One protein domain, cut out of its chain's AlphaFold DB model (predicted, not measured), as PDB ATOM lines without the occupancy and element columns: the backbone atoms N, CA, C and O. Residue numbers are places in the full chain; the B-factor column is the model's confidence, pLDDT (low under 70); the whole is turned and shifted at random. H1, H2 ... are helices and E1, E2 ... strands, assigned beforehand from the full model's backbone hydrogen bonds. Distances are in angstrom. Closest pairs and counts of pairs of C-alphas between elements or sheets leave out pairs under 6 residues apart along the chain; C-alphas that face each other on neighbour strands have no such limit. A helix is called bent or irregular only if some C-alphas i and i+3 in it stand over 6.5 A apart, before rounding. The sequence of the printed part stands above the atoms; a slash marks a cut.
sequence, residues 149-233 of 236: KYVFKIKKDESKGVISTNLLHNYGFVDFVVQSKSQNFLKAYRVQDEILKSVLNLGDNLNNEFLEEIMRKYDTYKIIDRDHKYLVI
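Overview. This is residues 149 to 233 of the 236 residues of an uncharacterized protein of Ureaplasma parvum serovar 3 (strain ATCC 27815 / 27 / NCTC 11736) (UniProt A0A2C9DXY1). A twisted wall of five strands bears the long helix H1 along one face, over E3, and the other face has no named helix. From the end of H1 the chain folds back through H2, which leads into the E4-E5 hairpin at one side of the sheet. The 85 printed residues hold, in chain order, E1 E2 E3 H1 H2 E4 E5; the sheet is mixed, ordered E1 E2 E3 E5 E4, and the class is mixed. The whole is compact, radius of gyration of the C-alphas 12.1 A, spanning 36 by 27 by 22 A.

Arrangement. Begin at E3, residues 176 to 180, antiparallel to E2, residues 162 to 165, where N 163 and O 178 are 2.9 A apart. E1, residues 155 to 157, makes a meander with them, each strand the antiparallel neighbour of the one before; N 155 and O 164 are 2.9 A apart. On the other side of E3, E5, residues 228 to 233, is parallel, with N 177 and O 231 at 2.9 A. E4, residues 219 to 225, forms a hairpin with E5; N 223 and O 230 are 2.9 A apart. H1, residues 185 to 201, runs along the strands at a height over the sheet of 9.3 A; its closest C-alphas to E3 are Ala 188 and Ser 180, 5.7 A. H2, residues 204 to 217, is close to H1 but not clearly touching, closest C-alphas Asn 207 and Val 199 at 6.6 A, opposite ways at a shallow tilt of 30 degrees. Every O i to N i+4 pair is within hydrogen-bond range in H1, 8 of 10 in H2.

Along the chain. Find C-alpha 155 at (165.250, 183.422, 104.599), where E1 begins. H1 runs 24.1 A from C-alpha 185 at (160.962, 193.627, 109.559). H2, 20.8 A long, is irregular: C-alphas 205 and 208 are 7.1 A apart. E4 covers 19.6 A, and E5, 15.9 A, ends at C-alpha 233, (172.846, 196.112, 103.893).

Size, cuts and confidence. The C-alphas farthest apart, Ser 159 and Asn 205, are 36.2 A apart. The printed part has no cut and no long link. Confidence is under 70 at residue 204 and residues 226 to 227.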
ATOM      1  N   LYS A 149     160.483 183.271  96.853       91.38
ATOM      2  CA  LYS A 149     161.059 182.742  98.093       91.38
ATOM      3  C   LYS A 149     161.852 181.473  97.807       91.38
ATOM      4  O   LYS A 149     162.923 181.298  98.379       91.38
ATOM      5  N   TYR A 150     161.329 180.613  96.938       90.94
ATOM      6  CA  TYR A 150     161.958 179.348  96.581       90.94
ATOM      7  C   TYR A 150     163.143 179.568  95.639       90.94
ATOM      8  O   TYR A 150     164.234 179.083  95.927       90.94
ATOM      9  N   VAL A 151     162.960 180.378  94.591       91.25
ATOM     10  CA  VAL A 151     164.007 180.672  93.594       91.25
ATOM     11  C   VAL A 151     165.216 181.357  94.225       91.25
ATOM     12  O   VAL A 151     166.340 180.907  94.035       91.25
ATOM     13  N   PHE A 152     164.997 182.395  95.032       92.69
ATOM     14  CA  PHE A 152     166.078 183.184  95.636       92.69
ATOM     15  C   PHE A 152     166.413 182.745  97.067       92.69
ATOM     16  O   PHE A 152     167.043 183.489  97.822       92.69
ATOM     17  N   LYS A 153     165.944 181.553  97.476       92.94
ATOM     18  CA  LYS A 153     166.113 180.971  98.822       92.94
ATOM     19  C   LYS A 153     165.989 182.026  99.933       92.94
ATOM     20  O   LYS A 153     166.886 182.166 100.769       92.94
ATOM     21  N   ILE A 154     164.897 182.794  99.909       94.75
ATOM     22  CA  ILE A 154     164.703 183.928 100.818       94.75
ATOM     23  C   ILE A 154     164.465 183.400 102.237       94.75
ATOM     24  O   ILE A 154     163.474 182.704 102.493       94.75
ATOM     25  N   LYS A 155     165.353 183.759 103.169       94.81
ATOM     26  CA  LYS A 155     165.250 183.422 104.599       94.81
ATOM     27  C   LYS A 155     164.913 184.675 105.401       94.81
ATOM     28  O   LYS A 155     165.496 185.728 105.171       94.81
ATOM     29  N   LYS A 156     163.976 184.552 106.339       94.94
ATOM     30  CA  LYS A 156     163.422 185.659 107.131       94.94
ATOM     31  C   LYS A 156     163.635 185.370 108.619       94.94
ATOM     32  O   LYS A 156     163.285 184.280 109.064       94.94
ATOM     33  N   ASP A 157     164.175 186.330 109.363       94.44
ATOM     34  CA  ASP A 157     164.195 186.353 110.832       94.44
ATOM     35  C   ASP A 157     163.500 187.644 111.285       94.44
ATOM     36  O   ASP A 157     164.106 188.716 111.372       94.44
ATOM     37  N   GLU A 158     162.187 187.540 111.501       93.19
ATOM     38  CA  GLU A 158     161.327 188.686 111.816       93.19
ATOM     39  C   GLU A 158     161.700 189.330 113.150       93.19
ATOM     40  O   GLU A 158     161.714 190.553 113.251       93.19
ATOM     41  N   SER A 159     162.097 188.515 114.134       91.75
ATOM     42  CA  SER A 159     162.487 188.974 115.473       91.75
ATOM     43  C   SER A 159     163.708 189.894 115.465       91.75
ATOM     44  O   SER A 159     163.870 190.726 116.353       91.75
ATOM     45  N   LYS A 160     164.562 189.759 114.447       89.50
ATOM     46  CA  LYS A 160     165.769 190.575 114.275       89.50
ATOM     47  C   LYS A 160     165.640 191.599 113.153       89.50
ATOM     48  O   LYS A 160     166.582 192.349 112.919       89.50
ATOM     49  N   GLY A 161     164.515 191.624 112.434       93.19
ATOM     50  CA  GLY A 161     164.354 192.451 111.240       93.19
ATOM     51  C   GLY A 161     165.371 192.119 110.141       93.19
ATOM     52  O   GLY A 161     165.891 193.038 109.507       93.19
ATOM     53  N   VAL A 162     165.681 190.831 109.940       94.50
ATOM     54  CA  VAL A 162     166.704 190.356 108.990       94.50
ATOM     55  C   VAL A 162     166.080 189.539 107.862       94.50
ATOM     56  O   VAL A 162     165.244 188.661 108.096       94.50
ATOM     57  N   ILE A 163     166.518 189.793 106.626       96.81
ATOM     58  CA  ILE A 163     166.117 189.030 105.440       96.81
ATOM     59  C   ILE A 163     167.339 188.740 104.573       96.81
ATOM     60  O   ILE A 163     168.028 189.657 104.141       96.81
ATOM     61  N   SER A 164     167.584 187.464 104.287       94.94
ATOM     62  CA  SER A 164     168.644 186.992 103.392       94.94
ATOM     63  C   SER A 164     168.055 186.585 102.044       94.94
ATOM     64  O   SER A 164     167.056 185.864 102.003       94.94
ATOM     65  N   THR A 165     168.704 187.015 100.962       95.19
ATOM     66  CA  THR A 165     168.405 186.652  99.570       95.19
ATOM     67  C   THR A 165     169.648 186.010  98.956       95.19
ATOM     68  O   THR A 165     170.743 186.562  99.065       95.19
ATOM     69  N   ASN A 166     169.487 184.845  98.333       91.69
ATOM     70  CA  ASN A 166     170.579 184.040  97.782       91.69
ATOM     71  C   ASN A 166     170.338 183.698  96.301       91.69
ATOM     72  O   ASN A 166     169.254 183.943  95.768       91.69
ATOM     73  N   LEU A 167     171.319 183.028  95.684       88.00
ATOM     74  CA  LEU A 167     171.304 182.585  94.281       88.00
ATOM     75  C   LEU A 167     171.233 183.727  93.259       88.00
ATOM     76  O   LEU A 167     170.862 183.506  92.107       88.00
ATOM     77  N   LEU A 168     171.616 184.940  93.652       87.88
ATOM     78  CA  LEU A 168     171.655 186.095  92.760       87.88
ATOM     79  C   LEU A 168     172.916 186.134  91.900       87.88
ATOM     80  O   LEU A 168     172.902 186.760  90.844       87.88
ATOM     81  N   HIS A 169     173.961 185.395  92.281       84.06
ATOM     82  CA  HIS A 169     175.170 185.236  91.464       84.06
ATOM     83  C   HIS A 169     174.867 184.668  90.076       84.06
ATOM     84  O   HIS A 169     175.519 185.027  89.101       84.06
ATOM     85  N   ASN A 170     173.822 183.845  89.981       82.25
ATOM     86  CA  ASN A 170     173.292 183.313  88.731       82.25
ATOM     87  C   ASN A 170     172.743 184.391  87.785       82.25
ATOM     88  O   ASN A 170     172.671 184.173  86.584       82.25
ATOM     89  N   TYR A 171     172.365 185.541  88.337       87.50
ATOM     90  CA  TYR A 171     171.875 186.718  87.626       87.50
ATOM     91  C   TYR A 171     172.939 187.823  87.592       87.50
ATOM     92  O   TYR A 171     172.604 188.998  87.504       87.50
ATOM     93  N   GLY A 172     174.219 187.468  87.769       86.38
ATOM     94  CA  GLY A 172     175.337 188.411  87.754       86.38
ATOM     95  C   GLY A 172     175.396 189.368  88.950       86.38
ATOM     96  O   GLY A 172     176.081 190.385  88.867       86.38
ATOM     97  N   PHE A 173     174.694 189.075  90.051       90.38
ATOM     98  CA  PHE A 173     174.613 189.956  91.221       90.38
ATOM     99  C   PHE A 173     175.050 189.261  92.521       90.38
ATOM    100  O   PHE A 173     175.138 188.041  92.596       90.38
ATOM    101  N   VAL A 174     175.369 190.016  93.573       91.56
ATOM    102  CA  VAL A 174     175.827 189.428  94.845       91.56
ATOM    103  C   VAL A 174     174.651 188.960  95.709       91.56
ATOM    104  O   VAL A 174     173.614 189.619  95.780       91.56
ATOM    105  N   ASP A 175     174.826 187.845  96.415       93.75
ATOM    106  CA  ASP A 175     173.899 187.450  97.477       93.75
ATOM    107  C   ASP A 175     173.944 188.488  98.609       93.75
ATOM    108  O   ASP A 175     175.004 189.037  98.938       93.75
ATOM    109  N   PHE A 176     172.797 188.786  99.219       95.62
ATOM    110  CA  PHE A 176     172.713 189.892 100.171       95.62
ATOM    111  C   PHE A 176     171.797 189.621 101.361       95.62
ATOM    112  O   PHE A 176     170.892 188.785 101.327       95.62
ATOM    113  N   VAL A 177     172.041 190.368 102.434       95.94
ATOM    114  CA  VAL A 177     171.241 190.373 103.657       95.94
ATOM    115  C   VAL A 177     170.818 191.804 103.948       95.94
ATOM    116  O   VAL A 177     171.666 192.680 104.052       95.94
ATOM    117  N   VAL A 178     169.520 192.046 104.105       97.31
ATOM    118  CA  VAL A 178     168.995 193.324 104.600       97.31
ATOM    119  C   VAL A 178     168.726 193.191 106.091       97.31
ATOM    120  O   VAL A 178     168.023 192.268 106.510       97.31
ATOM    121  N   GLN A 179     169.269 194.114 106.882       96.50
ATOM    122  CA  GLN A 179     169.124 194.147 108.335       96.50
ATOM    123  C   GLN A 179     168.619 195.517 108.792       96.50
ATOM    124  O   GLN A 179     169.255 196.540 108.544       96.50
ATOM    125  N   SER A 180     167.486 195.535 109.495       95.62
ATOM    126  CA  SER A 180     166.956 196.744 110.128       95.62
ATOM    127  C   SER A 180     167.543 196.945 111.526       95.62
ATOM    128  O   SER A 180     167.365 196.090 112.396       95.62
ATOM    129  N   LYS A 181     168.198 198.087 111.773       90.94
ATOM    130  CA  LYS A 181     168.751 198.435 113.099       90.94
ATOM    131  C   LYS A 181     167.651 198.600 114.149       90.94
ATOM    132  O   LYS A 181     167.833 198.212 115.299       90.94
ATOM    133  N   SER A 182     166.487 199.091 113.730       90.88
ATOM    134  CA  SER A 182     165.276 199.214 114.549       90.88
ATOM    135  C   SER A 182     164.462 197.914 114.658       90.88
ATOM    136  O   SER A 182     163.345 197.941 115.171       90.88
ATOM    137  N   GLN A 183     164.981 196.783 114.157       90.88
ATOM    138  CA  GLN A 183     164.279 195.491 114.073       90.88
ATOM    139  C   GLN A 183     162.941 195.566 113.309       90.88
ATOM    140  O   GLN A 183     162.083 194.689 113.417       90.88
ATOM    141  N   ASN A 184     162.752 196.596 112.478       92.75
ATOM    142  CA  ASN A 184     161.552 196.765 111.670       92.75
ATOM    143  C   ASN A 184     161.592 195.838 110.446       92.75
ATOM    144  O   ASN A 184     162.106 196.194 109.379       92.75
ATOM    145  N   PHE A 185     161.013 194.647 110.603       92.94
ATOM    146  CA  PHE A 185     160.962 193.627 109.559       92.94
ATOM    147  C   PHE A 185     160.252 194.092 108.281       92.94
ATOM    148  O   PHE A 185     160.726 193.819 107.180       92.94
ATOM    149  N   LEU A 186     159.145 194.834 108.397       93.62
ATOM    150  CA  LEU A 186     158.404 195.311 107.226       93.62
ATOM    151  C   LEU A 186     159.257 196.259 106.376       93.62
ATOM    152  O   LEU A 186     159.207 196.209 105.145       93.62
ATOM    153  N   LYS A 187     160.062 197.106 107.024       94.38
ATOM    154  CA  LYS A 187     161.003 197.989 106.333       94.38
ATOM    155  C   LYS A 187     162.109 197.190 105.641       94.38
ATOM    156  O   LYS A 187     162.381 197.448 104.471       94.38
ATOM    157  N   ALA A 188     162.675 196.188 106.318       95.62
ATOM    158  CA  ALA A 188     163.665 195.287 105.721       95.62
ATOM    159  C   ALA A 188     163.100 194.551 104.499       95.62
ATOM    160  O   ALA A 188     163.761 194.475 103.465       95.62
ATOM    161  N   TYR A 189     161.852 194.084 104.581       94.25
ATOM    162  CA  TYR A 189     161.165 193.403 103.483       94.25
ATOM    163  C   TYR A 189     160.979 194.299 102.262       94.25
ATOM    164  O   TYR A 189     161.245 193.867 101.144       94.25
ATOM    165  N   ARG A 190     160.574 195.558 102.465       94.31
ATOM    166  CA  ARG A 190     160.420 196.522 101.365       94.31
ATOM    167  C   ARG A 190     161.740 196.769 100.643       94.31
ATOM    168  O   ARG A 190     161.782 196.647  99.426       94.31
ATOM    169  N   VAL A 191     162.813 197.039 101.387       96.31
ATOM    170  CA  VAL A 191     164.140 197.275 100.793       96.31
ATOM    171  C   VAL A 191     164.656 196.022 100.079       96.31
ATOM    172  O   VAL A 191     165.200 196.123  98.983       96.31
ATOM    173  N   GLN A 192     164.448 194.831 100.648       96.19
ATOM    174  CA  GLN A 192     164.834 193.576 100.002       96.19
ATOM    175  C   GLN A 192     164.088 193.345  98.678       96.19
ATOM    176  O   GLN A 192     164.729 193.000  97.685       96.19
ATOM    177  N   ASP A 193     162.764 193.536  98.645       94.19
ATOM    178  CA  ASP A 193     161.961 193.366  97.424       94.19
ATOM    179  C   ASP A 193     162.298 194.437  96.370       94.19
ATOM    180  O   ASP A 193     162.353 194.112  95.185       94.19
ATOM    181  N   GLU A 194     162.596 195.677  96.781       94.56
ATOM    182  CA  GLU A 194     163.082 196.742  95.889       94.56
ATOM    183  C   GLU A 194     164.408 196.367  95.221       94.56
ATOM    184  O   GLU A 194     164.508 196.417  93.997       94.56
ATOM    185  N   ILE A 195     165.407 195.937  95.999       95.31
ATOM    186  CA  ILE A 195     166.708 195.520  95.457       95.31
ATOM    187  C   ILE A 195     166.532 194.334  94.509       95.31
ATOM    188  O   ILE A 195     167.052 194.367  93.396       95.31
ATOM    189  N   LEU A 196     165.770 193.311  94.910       94.44
ATOM    190  CA  LEU A 196     165.530 192.132  94.076       94.44
ATOM    191  C   LEU A 196     164.866 192.503  92.742       94.44
ATOM    192  O   LEU A 196     165.294 192.031  91.690       94.44
ATOM    193  N   LYS A 197     163.835 193.356  92.773       92.00
ATOM    194  CA  LYS A 197     163.165 193.853  91.562       92.00
ATOM    195  C   LYS A 197     164.128 194.599  90.652       92.00
ATOM    196  O   LYS A 197     164.111 194.358  89.449       92.00
ATOM    197  N   SER A 198     164.963 195.468  91.214       93.25
ATOM    198  CA  SER A 198     165.954 196.208  90.439       93.25
ATOM    199  C   SER A 198     166.950 195.266  89.771       93.25
ATOM    200  O   SER A 198     167.087 195.328  88.557       93.25
ATOM    201  N   VAL A 199     167.557 194.336  90.516       92.56
ATOM    202  CA  VAL A 199     168.526 193.367  89.972       92.56
ATOM    203  C   VAL A 199     167.936 192.578  88.803       92.56
ATOM    204  O   VAL A 199     168.539 192.499  87.739       92.56
ATOM    205  N   LEU A 200     166.728 192.034  88.964       92.56
ATOM    206  CA  LEU A 200     166.114 191.210  87.922       92.56
ATOM    207  C   LEU A 200     165.707 192.020  86.688       92.56
ATOM    208  O   LEU A 200     165.689 191.481  85.580       92.56
ATOM    209  N   ASN A 201     165.402 193.305  86.865       90.25
ATOM    210  CA  ASN A 201     165.082 194.214  85.774       90.25
ATOM    211  C   ASN A 201     166.327 194.675  84.990       90.25
ATOM    212  O   ASN A 201     166.216 195.054  83.824       90.25
ATOM    213  N   LEU A 202     167.506 194.653  85.610       88.00
ATOM    214  CA  LEU A 202     168.764 194.991  84.950       88.00
ATOM    215  C   LEU A 202     169.222 193.853  84.022       88.00
ATOM    216  O   LEU A 202     168.812 192.701  84.152       88.00
ATOM    217  N   GLY A 203     170.048 194.185  83.031       75.38
ATOM    218  CA  GLY A 203     170.850 193.184  82.321       75.38
ATOM    219  C   GLY A 203     172.181 192.971  83.040       75.38
ATOM    220  O   GLY A 203     172.613 193.855  83.782       75.38
ATOM    221  N   ASP A 204     172.856 191.851  82.767       69.44
ATOM    222  CA  ASP A 204     174.096 191.434  83.449       69.44
ATOM    223  C   ASP A 204     175.145 192.553  83.579       69.44
ATOM    224  O   ASP A 204     175.791 192.702  84.615       69.44
ATOM    225  N   ASN A 205     175.268 193.397  82.553       74.56
ATOM    226  CA  ASN A 205     176.285 194.446  82.478       74.56
ATOM    227  C   ASN A 205     176.056 195.627  83.443       74.56
ATOM    228  O   ASN A 205     176.985 196.395  83.672       74.56
ATOM    229  N   LEU A 206     174.850 195.791  84.000       81.88
ATOM    230  CA  LEU A 206     174.486 196.933  84.859       81.88
ATOM    231  C   LEU A 206     174.480 196.590  86.356       81.88
ATOM    232  O   LEU A 206     174.319 197.466  87.206       81.88
ATOM    233  N   ASN A 207     174.686 195.319  86.698       85.19
ATOM    234  CA  ASN A 207     174.651 194.846  88.077       85.19
ATOM    235  C   ASN A 207     175.751 195.451  88.957       85.19
ATOM    236  O   ASN A 207     175.507 195.747  90.126       85.19
ATOM    237  N   ASN A 208     176.945 195.680  88.404       87.38
ATOM    238  CA  ASN A 208     178.052 196.284  89.149       87.38
ATOM    239  C   ASN A 208     177.779 197.754  89.491       87.38
ATOM    240  O   ASN A 208     178.013 198.171  90.622       87.38
ATOM    241  N   GLU A 209     177.235 198.523  88.546       92.00
ATOM    242  CA  GLU A 209     176.856 199.923  88.777       92.00
ATOM    243  C   GLU A 209     175.772 200.024  89.857       92.00
ATOM    244  O   GLU A 209     175.864 200.842  90.772       92.00
ATOM    245  N   PHE A 210     174.781 199.130  89.805       94.06
ATOM    246  CA  PHE A 210     173.727 199.080  90.815       94.06
ATOM    247  C   PHE A 210     174.244 198.640  92.195       94.06
ATOM    248  O   PHE A 210     173.805 199.156  93.225       94.06
ATOM    249  N   LEU A 211     175.218 197.727  92.240       93.00
ATOM    250  CA  LEU A 211     175.892 197.347  93.481       93.00
ATOM    251  C   LEU A 211     176.615 198.547  94.113       93.00
ATOM    252  O   LEU A 211     176.509 198.756  95.322       93.00
ATOM    253  N   GLU A 212     177.309 199.358  93.310       93.25
ATOM    254  CA  GLU A 212     177.928 200.596  93.793       93.25
ATOM    255  C   GLU A 212     176.892 201.593  94.321       93.25
ATOM    256  O   GLU A 212     177.122 202.221  95.357       93.25
ATOM    257  N   GLU A 213     175.743 201.731  93.653       94.81
ATOM    258  CA  GLU A 213     174.647 202.583  94.122       94.81
ATOM    259  C   GLU A 213     174.145 202.137  95.502       94.81
ATOM    260  O   GLU A 213     174.017 202.963  96.409       94.81
ATOM    261  N   ILE A 214     173.935 200.832  95.700       95.62
ATOM    262  CA  ILE A 214     173.533 200.266  96.996       95.62
ATOM    263  C   ILE A 214     174.569 200.586  98.076       95.62
ATOM    264  O   ILE A 214     174.194 201.031  99.161       95.62
ATOM    265  N   MET A 215     175.860 200.407  97.779       94.50
ATOM    266  CA  MET A 215     176.947 200.686  98.724       94.50
ATOM    267  C   MET A 215     177.085 202.177  99.066       94.50
ATOM    268  O   MET A 215     177.594 202.506 100.133       94.50
ATOM    269  N   ARG A 216     176.640 203.082  98.184       95.88
ATOM    270  CA  ARG A 216     176.573 204.529  98.460       95.88
ATOM    271  C   ARG A 216     175.319 204.913  99.245       95.88
ATOM    272  O   ARG A 216     175.366 205.843 100.044       95.88
ATOM    273  N   LYS A 217     174.197 204.235  98.989       96.06
ATOM    274  CA  LYS A 217     172.884 204.543  99.577       96.06
ATOM    275  C   LYS A 217     172.727 204.014 101.003       96.06
ATOM    276  O   LYS A 217     172.016 204.629 101.796       96.06
ATOM    277  N   TYR A 218     173.349 202.882 101.318       96.00
ATOM    278  CA  TYR A 218     173.200 202.195 102.598       96.00
ATOM    279  C   TYR A 218     174.549 201.964 103.279       96.00
ATOM    280  O   TYR A 218     175.587 201.868 102.629       96.00
ATOM    281  N   ASP A 219     174.514 201.812 104.602       94.75
ATOM    282  CA  ASP A 219     175.653 201.300 105.361       94.75
ATOM    283  C   ASP A 219     175.817 199.806 105.046       94.75
ATOM    284  O   ASP A 219     174.896 199.012 105.262       94.75
ATOM    285  N   THR A 220     176.959 199.422 104.474       95.75
ATOM    286  CA  THR A 220     177.179 198.063 103.968       95.75
ATOM    287  C   THR A 220     178.504 197.474 104.429       95.75
ATOM    288  O   THR A 220     179.515 198.162 104.554       95.75
ATOM    289  N   TYR A 221     178.518 196.159 104.640       93.00
ATOM    290  CA  TYR A 221     179.734 195.398 104.918       93.00
ATOM    291  C   TYR A 221     179.629 193.989 104.334       93.00
ATOM    292  O   TYR A 221     178.544 193.514 104.008       93.00
ATOM    293  N   LYS A 222     180.763 193.305 104.157       90.25
ATOM    294  CA  LYS A 222     180.794 191.949 103.592       90.25
ATOM    295  C   LYS A 222     180.931 190.912 104.703       90.25
ATOM    296  O   LYS A 222     181.793 191.058 105.566       90.25
ATOM    297  N   ILE A 223     180.134 189.847 104.640       84.56
ATOM    298  CA  ILE A 223     180.318 188.640 105.458       84.56
ATOM    299  C   ILE A 223     180.792 187.510 104.549       84.56
ATOM    300  O   ILE A 223     180.274 187.325 103.448       84.56
ATOM    301  N   ILE A 224     181.778 186.750 105.022       76.44
ATOM    302  CA  ILE A 224     182.237 185.519 104.384       76.44
ATOM    303  C   ILE A 224     181.816 184.370 105.301       76.44
ATOM    304  O   ILE A 224     182.387 184.205 106.378       76.44
ATOM    305  N   ASP A 225     180.798 183.618 104.893       71.88
ATOM    306  CA  ASP A 225     180.507 182.299 105.459       71.88
ATOM    307  C   ASP A 225     181.289 181.248 104.654       71.88
ATOM    308  O   ASP A 225     181.702 181.527 103.528       71.88
ATOM    309  N   ARG A 226     181.514 180.062 105.231       63.88
ATOM    310  CA  ARG A 226     182.464 179.020 104.790       63.88
ATOM    311  C   ARG A 226     182.511 178.783 103.274       63.88
ATOM    312  O   ARG A 226     183.596 178.535 102.767       63.88
ATOM    313  N   ASP A 227     181.386 178.952 102.576       65.56
ATOM    314  CA  ASP A 227     181.276 178.761 101.125       65.56
ATOM    315  C   ASP A 227     180.650 179.948 100.357       65.56
ATOM    316  O   ASP A 227     180.547 179.893  99.133       65.56
ATOM    317  N   HIS A 228     180.191 181.011 101.032       72.69
ATOM    318  CA  HIS A 228     179.374 182.066 100.408       72.69
ATOM    319  C   HIS A 228     179.730 183.468 100.915       72.69
ATOM    320  O   HIS A 228     179.944 183.698 102.106       72.69
ATOM    321  N   LYS A 229     179.768 184.434  99.991       82.06
ATOM    322  CA  LYS A 229     180.009 185.850 100.294       82.06
ATOM    323  C   LYS A 229     178.698 186.617 100.223       82.06
ATOM    324  O   LYS A 229     178.035 186.602  99.191       82.06
ATOM    325  N   TYR A 230     178.386 187.324 101.299       88.81
ATOM    326  CA  TYR A 230     177.201 188.159 101.423       88.81
ATOM    327  C   TYR A 230     177.578 189.631 101.476       88.81
ATOM    328  O   TYR A 230     178.517 190.006 102.185       88.81
ATOM    329  N   LEU A 231     176.799 190.469 100.798       94.44
ATOM    330  CA  LEU A 231     176.716 191.885 101.133       94.44
ATOM    331  C   LEU A 231     175.634 192.080 102.198       94.44
ATOM    332  O   LEU A 231     174.463 191.798 101.959       94.44
ATOM    333  N   VAL A 232     176.011 192.576 103.368       95.62
ATOM    334  CA  VAL A 232     175.047 193.029 104.369       95.62
ATOM    335  C   VAL A 232     174.728 194.493 104.121       95.62
ATOM    336  O   VAL A 232     175.628 195.305 103.918       95.62
ATOM    337  N   ILE A 233     173.437 194.805 104.141       97.00
ATOM    338  CA  ILE A 233     172.846 196.112 103.893       97.00
ATOM    339  C   ILE A 233     172.085 196.507 105.157       97.00
ATOM    340  O   ILE A 233     171.003 195.980 105.440       97.00
TER     341      ILE A 233